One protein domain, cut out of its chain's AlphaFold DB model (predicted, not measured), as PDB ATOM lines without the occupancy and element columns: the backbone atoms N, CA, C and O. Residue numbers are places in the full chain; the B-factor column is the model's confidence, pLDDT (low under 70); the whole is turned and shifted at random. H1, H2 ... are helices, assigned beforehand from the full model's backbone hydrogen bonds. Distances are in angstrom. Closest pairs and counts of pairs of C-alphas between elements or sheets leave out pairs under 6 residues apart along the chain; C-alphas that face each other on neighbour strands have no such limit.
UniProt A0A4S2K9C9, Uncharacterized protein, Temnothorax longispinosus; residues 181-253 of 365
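Overview. This is residues 181 to 253 of the 365 residues of an uncharacterized protein of Temnothorax longispinosus (UniProt A0A4S2K9C9). One very long helix, H2, makes the length of a rod; the short helix H1 packs slantwise on H2 near residues 211 to 219, and residues 225 to 253 of H2 stick out as a free arm. The 73 printed residues hold two named helices, H1 then H2, and no named strand, an all-helix class. The whole is extended, with a radius of gyration of the C-alphas of 22.0 A and spans of 72 by 17 by 14 A.

Arrangement. Look first at H2, residues 206 to 253, which touches H1, residues 182 to 196, with residues 211 to 219 alone. Their closest C-alphas, those of Ala 185 and Ala 215, are 5.0 A apart. They run opposite ways at a steep tilt of 52 degrees. In H1 and H2 every O i to N i+4 pair is within hydrogen-bond range.

Along the chain. Find C-alpha 206 at (234.197, 169.374, 272.636); from there H2 runs 70.7 A to C-alpha 253 at (301.269, 177.835, 293.216). H1 begins at C-alpha 182, (250.244, 178.506, 280.676), and spans 21.4 A.

Size, cuts and confidence. The C-alphas farthest apart, of Gly 204 and Asn 253, are 72.0 A apart. The printed part has no cut, and nine residues form the short link from H1 to H2. Look for pLDDT under 70 at residues 196 to 204 and 252 to 253.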
ATOM      1  N   ILE A 181     253.819 176.260 282.574       78.81
ATOM      2  CA  ILE A 181     253.781 177.627 282.034       78.81
ATOM      3  C   ILE A 181     252.565 177.756 281.087       78.81
ATOM      4  O   ILE A 181     252.592 177.150 280.006       78.81
ATOM      5  N   PRO A 182     251.484 178.479 281.457       82.75
ATOM      6  CA  PRO A 182     250.244 178.506 280.676       82.75
ATOM      7  C   PRO A 182     250.441 179.122 279.285       82.75
ATOM      8  O   PRO A 182     249.817 178.681 278.322       82.75
ATOM      9  N   GLU A 183     251.385 180.050 279.138       89.31
ATOM     10  CA  GLU A 183     251.745 180.681 277.868       89.31
ATOM     11  C   GLU A 183     252.214 179.659 276.818       89.31
ATOM     12  O   GLU A 183     252.002 179.862 275.621       89.31
ATOM     13  N   ILE A 184     252.803 178.529 277.236       89.06
ATOM     14  CA  ILE A 184     253.175 177.440 276.320       89.06
ATOM     15  C   ILE A 184     251.915 176.740 275.791       89.06
ATOM     16  O   ILE A 184     251.833 176.467 274.593       89.06
ATOM     17  N   ALA A 185     250.917 176.491 276.645       88.12
ATOM     18  CA  ALA A 185     249.648 175.896 276.226       88.12
ATOM     19  C   ALA A 185     248.872 176.836 275.289       88.12
ATOM     20  O   ALA A 185     248.396 176.398 274.243       88.12
ATOM     21  N   ASP A 186     248.833 178.132 275.596       88.94
ATOM     22  CA  ASP A 186     248.225 179.164 274.751       88.94
ATOM     23  C   ASP A 186     248.876 179.257 273.364       88.94
ATOM     24  O   ASP A 186     248.182 179.369 272.350       88.94
ATOM     25  N   VAL A 187     250.211 179.223 273.294       91.69
ATOM     26  CA  VAL A 187     250.949 179.255 272.022       91.69
ATOM     27  C   VAL A 187     250.729 177.971 271.221       91.69
ATOM     28  O   VAL A 187     250.577 178.045 269.999       91.69
ATOM     29  N   LEU A 188     250.662 176.807 271.878       88.88
ATOM     30  CA  LEU A 188     250.288 175.546 271.229       88.88
ATOM     31  C   LEU A 188     248.859 175.615 270.675       88.88
ATOM     32  O   LEU A 188     248.660 175.329 269.497       88.88
ATOM     33  N   MET A 189     247.885 176.069 271.468       88.06
ATOM     34  CA  MET A 189     246.486 176.199 271.047       88.06
ATOM     35  C   MET A 189     246.316 177.135 269.852       88.06
ATOM     36  O   MET A 189     245.722 176.740 268.850       88.06
ATOM     37  N   LYS A 190     246.901 178.339 269.903       88.25
ATOM     38  CA  LYS A 190     246.848 179.316 268.799       88.25
ATOM     39  C   LYS A 190     247.409 178.732 267.494       88.25
ATOM     40  O   LYS A 190     246.827 178.943 266.430       88.25
ATOM     41  N   ARG A 191     248.497 177.953 267.573       87.00
ATOM     42  CA  ARG A 191     249.094 177.255 266.419       87.00
ATOM     43  C   ARG A 191     248.221 176.110 265.906       87.00
ATOM     44  O   ARG A 191     248.008 176.033 264.704       87.00
ATOM     45  N   LEU A 192     247.698 175.256 266.785       83.62
ATOM     46  CA  LEU A 192     246.862 174.111 266.400       83.62
ATOM     47  C   LEU A 192     245.553 174.565 265.730       83.62
ATOM     48  O   LEU A 192     245.213 174.066 264.660       83.62
ATOM     49  N   ILE A 193     244.888 175.583 266.290       84.75
ATOM     50  CA  ILE A 193     243.694 176.216 265.701       84.75
ATOM     51  C   ILE A 193     244.001 176.776 264.300       84.75
ATOM     52  O   ILE A 193     243.217 176.590 263.372       84.75
ATOM     53  N   SER A 194     245.172 177.400 264.125       82.81
ATOM     54  CA  SER A 194     245.614 177.957 262.837       82.81
ATOM     55  C   SER A 194     245.954 176.898 261.777       82.81
ATOM     56  O   SER A 194     245.948 177.224 260.593       82.81
ATOM     57  N   ILE A 195     246.268 175.657 262.172       81.19
ATOM     58  CA  ILE A 195     246.665 174.570 261.258       81.19
ATOM     59  C   ILE A 195     245.448 173.783 260.762       81.19
ATOM     60  O   ILE A 195     245.279 173.629 259.555       81.19
ATOM     61  N   ASP A 196     244.586 173.314 261.668       67.44
ATOM     62  CA  ASP A 196     243.423 172.486 261.301       67.44
ATOM     63  C   ASP A 196     242.272 173.299 260.676       67.44
ATOM     64  O   ASP A 196     241.271 172.733 260.231       67.44
ATOM     65  N   GLY A 197     242.366 174.634 260.666       66.31
ATOM     66  CA  GLY A 197     241.290 175.503 260.187       66.31
ATOM     67  C   GLY A 197     240.029 175.433 261.054       66.31
ATOM     68  O   GLY A 197     238.945 175.800 260.591       66.31
ATOM     69  N   TYR A 198     240.152 174.973 262.307       63.59
ATOM     70  CA  TYR A 198     239.088 175.094 263.298       63.59
ATOM     71  C   TYR A 198     238.723 176.574 263.425       63.59
ATOM     72  O   TYR A 198     239.529 177.389 263.868       63.59
ATOM     73  N   ALA A 199     237.494 176.923 263.041       58.59
ATOM     74  CA  ALA A 199     236.951 178.241 263.339       58.59
ATOM     75  C   ALA A 199     237.043 178.491 264.853       58.59
ATOM     76  O   ALA A 199     236.869 177.553 265.634       58.59
ATOM     77  N   ASP A 200     237.299 179.740 265.255       59.91
ATOM     78  CA  ASP A 200     237.430 180.154 266.658       59.91
ATOM     79  C   ASP A 200     236.096 179.966 267.409       59.91
ATOM     80  O   ASP A 200     235.259 180.865 267.524       59.91
ATOM     81  N   ALA A 201     235.854 178.723 267.830       59.25
ATOM     82  CA  ALA A 201     234.589 178.207 268.331       59.25
ATOM     83  C   ALA A 201     234.418 178.569 269.808       59.25
ATOM     84  O   ALA A 201     234.428 177.703 270.688       59.25
ATOM     85  N   LYS A 202     234.292 179.882 270.044       57.09
ATOM     86  CA  LYS A 202     234.225 180.559 271.346       57.09
ATOM     87  C   LYS A 202     233.548 179.712 272.424       57.09
ATOM     88  O   LYS A 202     232.325 179.658 272.520       57.09
ATOM     89  N   ASN A 203     234.392 179.115 273.263       57.94
ATOM     90  CA  ASN A 203     234.069 178.541 274.565       57.94
ATOM     91  C   ASN A 203     232.908 177.524 274.566       57.94
ATOM     92  O   ASN A 203     231.985 177.652 275.369       57.94
ATOM     93  N   GLY A 204     232.954 176.488 273.717       66.19
ATOM     94  CA  GLY A 204     231.936 175.429 273.798       66.19
ATOM     95  C   GLY A 204     232.189 174.099 273.087       66.19
ATOM     96  O   GLY A 204     231.681 173.086 273.566       66.19
ATOM     97  N   ASP A 205     232.940 174.047 271.980       81.56
ATOM     98  CA  ASP A 205     233.083 172.775 271.256       81.56
ATOM     99  C   ASP A 205     233.968 171.772 272.019       81.56
ATOM    100  O   ASP A 205     235.053 172.085 272.523       81.56
ATOM    101  N   ARG A 206     233.503 170.522 272.057       84.69
ATOM    102  CA  ARG A 206     234.197 169.374 272.636       84.69
ATOM    103  C   ARG A 206     235.555 169.158 271.969       84.69
ATOM    104  O   ARG A 206     236.501 168.793 272.662       84.69
ATOM    105  N   ALA A 207     235.668 169.409 270.662       82.19
ATOM    106  CA  ALA A 207     236.946 169.340 269.956       82.19
ATOM    107  C   ALA A 207     237.962 170.338 270.540       82.19
ATOM    108  O   ALA A 207     239.056 169.938 270.934       82.19
ATOM    109  N   THR A 208     237.574 171.606 270.704       83.81
ATOM    110  CA  THR A 208     238.418 172.656 271.299       83.81
ATOM    111  C   THR A 208     238.790 172.341 272.751       83.81
ATOM    112  O   THR A 208     239.938 172.539 273.141       83.81
ATOM    113  N   GLN A 209     237.872 171.778 273.545       84.88
ATOM    114  CA  GLN A 209     238.168 171.327 274.915       84.88
ATOM    115  C   GLN A 209     239.183 170.170 274.953       84.88
ATOM    116  O   GLN A 209     240.085 170.163 275.790       84.88
ATOM    117  N   GLN A 210     239.066 169.196 274.043       86.38
ATOM    118  CA  GLN A 210     240.030 168.096 273.925       86.38
ATOM    119  C   GLN A 210     241.401 168.591 273.437       86.38
ATOM    120  O   GLN A 210     242.425 168.127 273.937       86.38
ATOM    121  N   LEU A 211     241.421 169.569 272.528       86.69
ATOM    122  CA  LEU A 211     242.638 170.228 272.055       86.69
ATOM    123  C   LEU A 211     243.326 171.008 273.188       86.69
ATOM    124  O   LEU A 211     244.531 170.858 273.372       86.69
ATOM    125  N   GLN A 212     242.566 171.741 274.013       87.75
ATOM    126  CA  GLN A 212     243.087 172.445 275.194       87.75
ATOM    127  C   GLN A 212     243.667 171.470 276.224       87.75
ATOM    128  O   GLN A 212     244.747 171.711 276.758       87.75
ATOM    129  N   LEU A 213     242.992 170.346 276.486       87.12
ATOM    130  CA  LEU A 213     243.517 169.291 277.357       87.12
ATOM    131  C   LEU A 213     244.845 168.729 276.828       87.12
ATOM    132  O   LEU A 213     245.792 168.590 277.603       87.12
ATOM    133  N   LEU A 214     244.943 168.463 275.522       87.81
ATOM    134  CA  LEU A 214     246.180 168.003 274.888       87.81
ATOM    135  C   LEU A 214     247.294 169.060 274.979       87.81
ATOM    136  O   LEU A 214     248.401 168.738 275.410       87.81
ATOM    137  N   ALA A 215     247.003 170.318 274.644       89.44
ATOM    138  CA  ALA A 215     247.957 171.422 274.730       89.44
ATOM    139  C   ALA A 215     248.455 171.644 276.168       89.44
ATOM    140  O   ALA A 215     249.652 171.829 276.370       89.44
ATOM    141  N   ASN A 216     247.579 171.538 277.172       87.19
ATOM    142  CA  ASN A 216     247.942 171.632 278.588       87.19
ATOM    143  C   ASN A 216     248.869 170.482 279.033       87.19
ATOM    144  O   ASN A 216     249.809 170.708 279.796       87.19
ATOM    145  N   VAL A 217     248.631 169.250 278.561       88.12
ATOM    146  CA  VAL A 217     249.499 168.087 278.843       88.12
ATOM    147  C   VAL A 217     250.870 168.255 278.180       88.12
ATOM    148  O   VAL A 217     251.895 168.113 278.846       88.12
ATOM    149  N   VAL A 218     250.901 168.631 276.898       88.94
ATOM    150  CA  VAL A 218     252.149 168.867 276.153       88.94
ATOM    151  C   VAL A 218     252.934 170.043 276.748       88.94
ATOM    152  O   VAL A 218     254.144 169.934 276.922       88.94
ATOM    153  N   ALA A 219     252.275 171.137 277.139       89.50
ATOM    154  CA  ALA A 219     252.922 172.292 277.764       89.50
ATOM    155  C   ALA A 219     253.604 171.952 279.100       89.50
ATOM    156  O   ALA A 219     254.705 172.436 279.362       89.50
ATOM    157  N   ARG A 220     252.995 171.087 279.926       87.44
ATOM    158  CA  ARG A 220     253.617 170.581 281.164       87.44
ATOM    159  C   ARG A 220     254.855 169.734 280.866       87.44
ATOM    160  O   ARG A 220     255.911 170.005 281.430       87.44
ATOM    161  N   TRP A 221     254.753 168.789 279.928       90.19
ATOM    162  CA  TRP A 221     255.893 167.975 279.485       90.19
ATOM    163  C   TRP A 221     257.043 168.850 278.944       90.19
ATOM    164  O   TRP A 221     258.182 168.695 279.379       90.19
ATOM    165  N   ILE A 222     256.750 169.851 278.099       90.19
ATOM    166  CA  ILE A 222     257.744 170.834 277.627       90.19
ATOM    167  C   ILE A 222     258.353 171.618 278.803       90.19
ATOM    168  O   ILE A 222     259.568 171.801 278.837       90.19
ATOM    169  N   THR A 223     257.544 172.071 279.767       89.12
ATOM    170  CA  THR A 223     258.018 172.853 280.925       89.12
ATOM    171  C   THR A 223     259.056 172.076 281.741       89.12
ATOM    172  O   THR A 223     260.108 172.623 282.076       89.12
ATOM    173  N   ASP A 224     258.808 170.796 282.028       85.44
ATOM    174  CA  ASP A 224     259.751 169.980 282.798       85.44
ATOM    175  C   ASP A 224     260.978 169.543 281.980       85.44
ATOM    176  O   ASP A 224     262.080 169.519 282.531       85.44
ATOM    177  N   VAL A 225     260.845 169.300 280.667       88.81
ATOM    178  CA  VAL A 225     262.004 169.101 279.772       88.81
ATOM    179  C   VAL A 225     262.897 170.349 279.754       88.81
ATOM    180  O   VAL A 225     264.116 170.238 279.875       88.81
ATOM    181  N   LEU A 226     262.314 171.550 279.671       89.75
ATOM    182  CA  LEU A 226     263.061 172.810 279.751       89.75
ATOM    183  C   LEU A 226     263.734 172.998 281.121       89.75
ATOM    184  O   LEU A 226     264.858 173.501 281.178       89.75
ATOM    185  N   ALA A 227     263.093 172.569 282.212       88.25
ATOM    186  CA  ALA A 227     263.683 172.604 283.548       88.25
ATOM    187  C   ALA A 227     264.889 171.652 283.672       88.25
ATOM    188  O   ALA A 227     265.945 172.072 284.145       88.25
ATOM    189  N   GLU A 228     264.775 170.408 283.196       91.06
ATOM    190  CA  GLU A 228     265.873 169.431 283.194       91.06
ATOM    191  C   GLU A 228     267.050 169.906 282.321       91.06
ATOM    192  O   GLU A 228     268.208 169.902 282.750       91.06
ATOM    193  N   VAL A 229     266.761 170.441 281.129       92.50
ATOM    194  CA  VAL A 229     267.763 171.079 280.261       92.50
ATOM    195  C   VAL A 229     268.451 172.248 280.981       92.50
ATOM    196  O   VAL A 229     269.681 172.320 280.998       92.50
ATOM    197  N   ALA A 230     267.703 173.131 281.649       92.19
ATOM    198  CA  ALA A 230     268.282 174.234 282.418       92.19
ATOM    199  C   ALA A 230     269.171 173.745 283.582       92.19
ATOM    200  O   ALA A 230     270.214 174.348 283.857       92.19
ATOM    201  N   GLU A 231     268.816 172.641 284.244       94.06
ATOM    202  CA  GLU A 231     269.644 172.033 285.288       94.06
ATOM    203  C   GLU A 231     270.937 171.420 284.737       94.06
ATOM    204  O   GLU A 231     272.004 171.678 285.304       94.06
ATOM    205  N   THR A 232     270.901 170.717 283.599       93.44
ATOM    206  CA  THR A 232     272.126 170.191 282.960       93.44
ATOM    207  C   THR A 232     273.072 171.306 282.490       93.44
ATOM    208  O   THR A 232     274.286 171.208 282.698       93.44
ATOM    209  N   TYR A 233     272.557 172.426 281.966       92.75
ATOM    210  CA  TYR A 233     273.376 173.610 281.665       92.75
ATOM    211  C   TYR A 233     273.968 174.250 282.934       92.75
ATOM    212  O   TYR A 233     275.160 174.570 282.980       92.75
ATOM    213  N   LYS A 234     273.172 174.387 284.001       94.69
ATOM    214  CA  LYS A 234     273.603 174.905 285.315       94.69
ATOM    215  C   LYS A 234     274.696 174.025 285.935       94.69
ATOM    216  O   LYS A 234     275.659 174.539 286.505       94.69
ATOM    217  N   GLU A 235     274.593 172.707 285.790       95.12
ATOM    218  CA  GLU A 235     275.623 171.717 286.123       95.12
ATOM    219  C   GLU A 235     276.901 171.891 285.289       95.12
ATOM    220  O   GLU A 235     277.996 171.992 285.851       95.12
ATOM    221  N   ALA A 236     276.780 171.942 283.959       94.50
ATOM    222  CA  ALA A 236     277.909 172.097 283.044       94.50
ATOM    223  C   ALA A 236     278.690 173.388 283.334       94.50
ATOM    224  O   ALA A 236     279.922 173.370 283.423       94.50
ATOM    225  N   MET A 237     277.986 174.491 283.603       93.19
ATOM    226  CA  MET A 237     278.614 175.769 283.925       93.19
ATOM    227  C   MET A 237     279.253 175.778 285.325       93.19
ATOM    228  O   MET A 237     280.373 176.270 285.485       93.19
ATOM    229  N   LYS A 238     278.639 175.134 286.336       95.12
ATOM    230  CA  LYS A 238     279.294 174.863 287.638       95.12
ATOM    231  C   LYS A 238     280.590 174.056 287.457       95.12
ATOM    232  O   LYS A 238     281.607 174.381 288.075       95.12
ATOM    233  N   LYS A 239     280.573 173.013 286.617       94.12
ATOM    234  CA  LYS A 239     281.737 172.165 286.290       94.12
ATOM    235  C   LYS A 239     282.835 172.987 285.588       94.12
ATOM    236  O   LYS A 239     283.998 172.913 285.993       94.12
ATOM    237  N   TYR A 240     282.474 173.849 284.632       94.56
ATOM    238  CA  TYR A 240     283.389 174.787 283.967       94.56
ATOM    239  C   TYR A 240     284.042 175.777 284.946       94.56
ATOM    240  O   TYR A 240     285.272 175.874 284.989       94.56
ATOM    241  N   TYR A 241     283.259 176.460 285.791       94.06
ATOM    242  CA  TYR A 241     283.799 177.413 286.765       94.06
ATOM    243  C   TYR A 241     284.716 176.748 287.799       94.06
ATOM    244  O   TYR A 241     285.782 177.293 288.095       94.06
ATOM    245  N   LYS A 242     284.385 175.541 288.285       93.94
ATOM    246  CA  LYS A 242     285.291 174.744 289.135       93.94
ATOM    247  C   LYS A 242     286.623 174.460 288.420       93.94
ATOM    248  O   LYS A 242     287.681 174.763 288.972       93.94
ATOM    249  N   LYS A 243     286.589 173.979 287.170       94.00
ATOM    250  CA  LYS A 243     287.790 173.698 286.350       94.00
ATOM    251  C   LYS A 243     288.637 174.956 286.088       94.00
ATOM    252  O   LYS A 243     289.865 174.893 286.144       94.00
ATOM    253  N   ARG A 244     287.999 176.110 285.860       91.12
ATOM    254  CA  ARG A 244     288.654 177.424 285.691       91.12
ATOM    255  C   ARG A 244     289.275 177.942 286.996       91.12
ATOM    256  O   ARG A 244     290.345 178.547 286.950       91.12
ATOM    257  N   LYS A 245     288.647 177.682 288.150       92.25
ATOM    258  CA  LYS A 245     289.165 178.049 289.481       92.25
ATOM    259  C   LYS A 245     290.388 177.215 289.872       92.25
ATOM    260  O   LYS A 245     291.369 177.809 290.308       92.25
ATOM    261  N   MET A 246     290.364 175.895 289.651       89.62
ATOM    262  CA  MET A 246     291.524 175.018 289.892       89.62
ATOM    263  C   MET A 246     292.747 175.487 289.097       89.62
ATOM    264  O   MET A 246     293.732 175.891 289.701       89.62
ATOM    265  N   ARG A 247     292.619 175.630 287.767       86.50
ATOM    266  CA  ARG A 247     293.715 176.100 286.894       86.50
ATOM    267  C   ARG A 247     294.357 177.419 287.347       86.50
ATOM    268  O   ARG A 247     295.556 177.606 287.165       86.50
ATOM    269  N   ARG A 248     293.585 178.344 287.936       84.62
ATOM    270  CA  ARG A 248     294.120 179.597 288.506       84.62
ATOM    271  C   ARG A 248     294.924 179.373 289.793       84.62
ATOM    272  O   ARG A 248     295.892 180.092 290.011       84.62
ATOM    273  N   LEU A 249     294.538 178.415 290.634       80.38
ATOM    274  CA  LEU A 249     295.283 178.044 291.840       80.38
ATOM    275  C   LEU A 249     296.578 177.299 291.485       80.38
ATOM    276  O   LEU A 249     297.627 177.633 292.030       80.38
ATOM    277  N   ASP A 250     296.518 176.374 290.525       71.81
ATOM    278  CA  ASP A 250     297.664 175.572 290.074       71.81
ATOM    279  C   ASP A 250     298.796 176.471 289.536       71.81
ATOM    280  O   ASP A 250     299.934 176.418 290.008       71.81
ATOM    281  N   VAL A 251     298.464 177.393 288.620       72.00
ATOM    282  CA  VAL A 251     299.412 178.376 288.058       72.00
ATOM    283  C   VAL A 251     299.990 179.300 289.140       72.00
ATOM    284  O   VAL A 251     301.183 179.605 289.129       72.00
ATOM    285  N   ASN A 252     299.173 179.730 290.105       62.50
ATOM    286  CA  ASN A 252     299.613 180.648 291.159       62.50
ATOM    287  C   ASN A 252     300.438 179.955 292.265       62.50
ATOM    288  O   ASN A 252     301.164 180.623 293.000       62.50
ATOM    289  N   ASN A 253     300.370 178.623 292.374       59.25
ATOM    290  CA  ASN A 253     301.269 177.835 293.216       59.25
ATOM    291  C   ASN A 253     302.633 177.616 292.542       59.25
ATOM    292  O   ASN A 253     303.654 177.800 293.205       59.25
TER     293      ASN A 253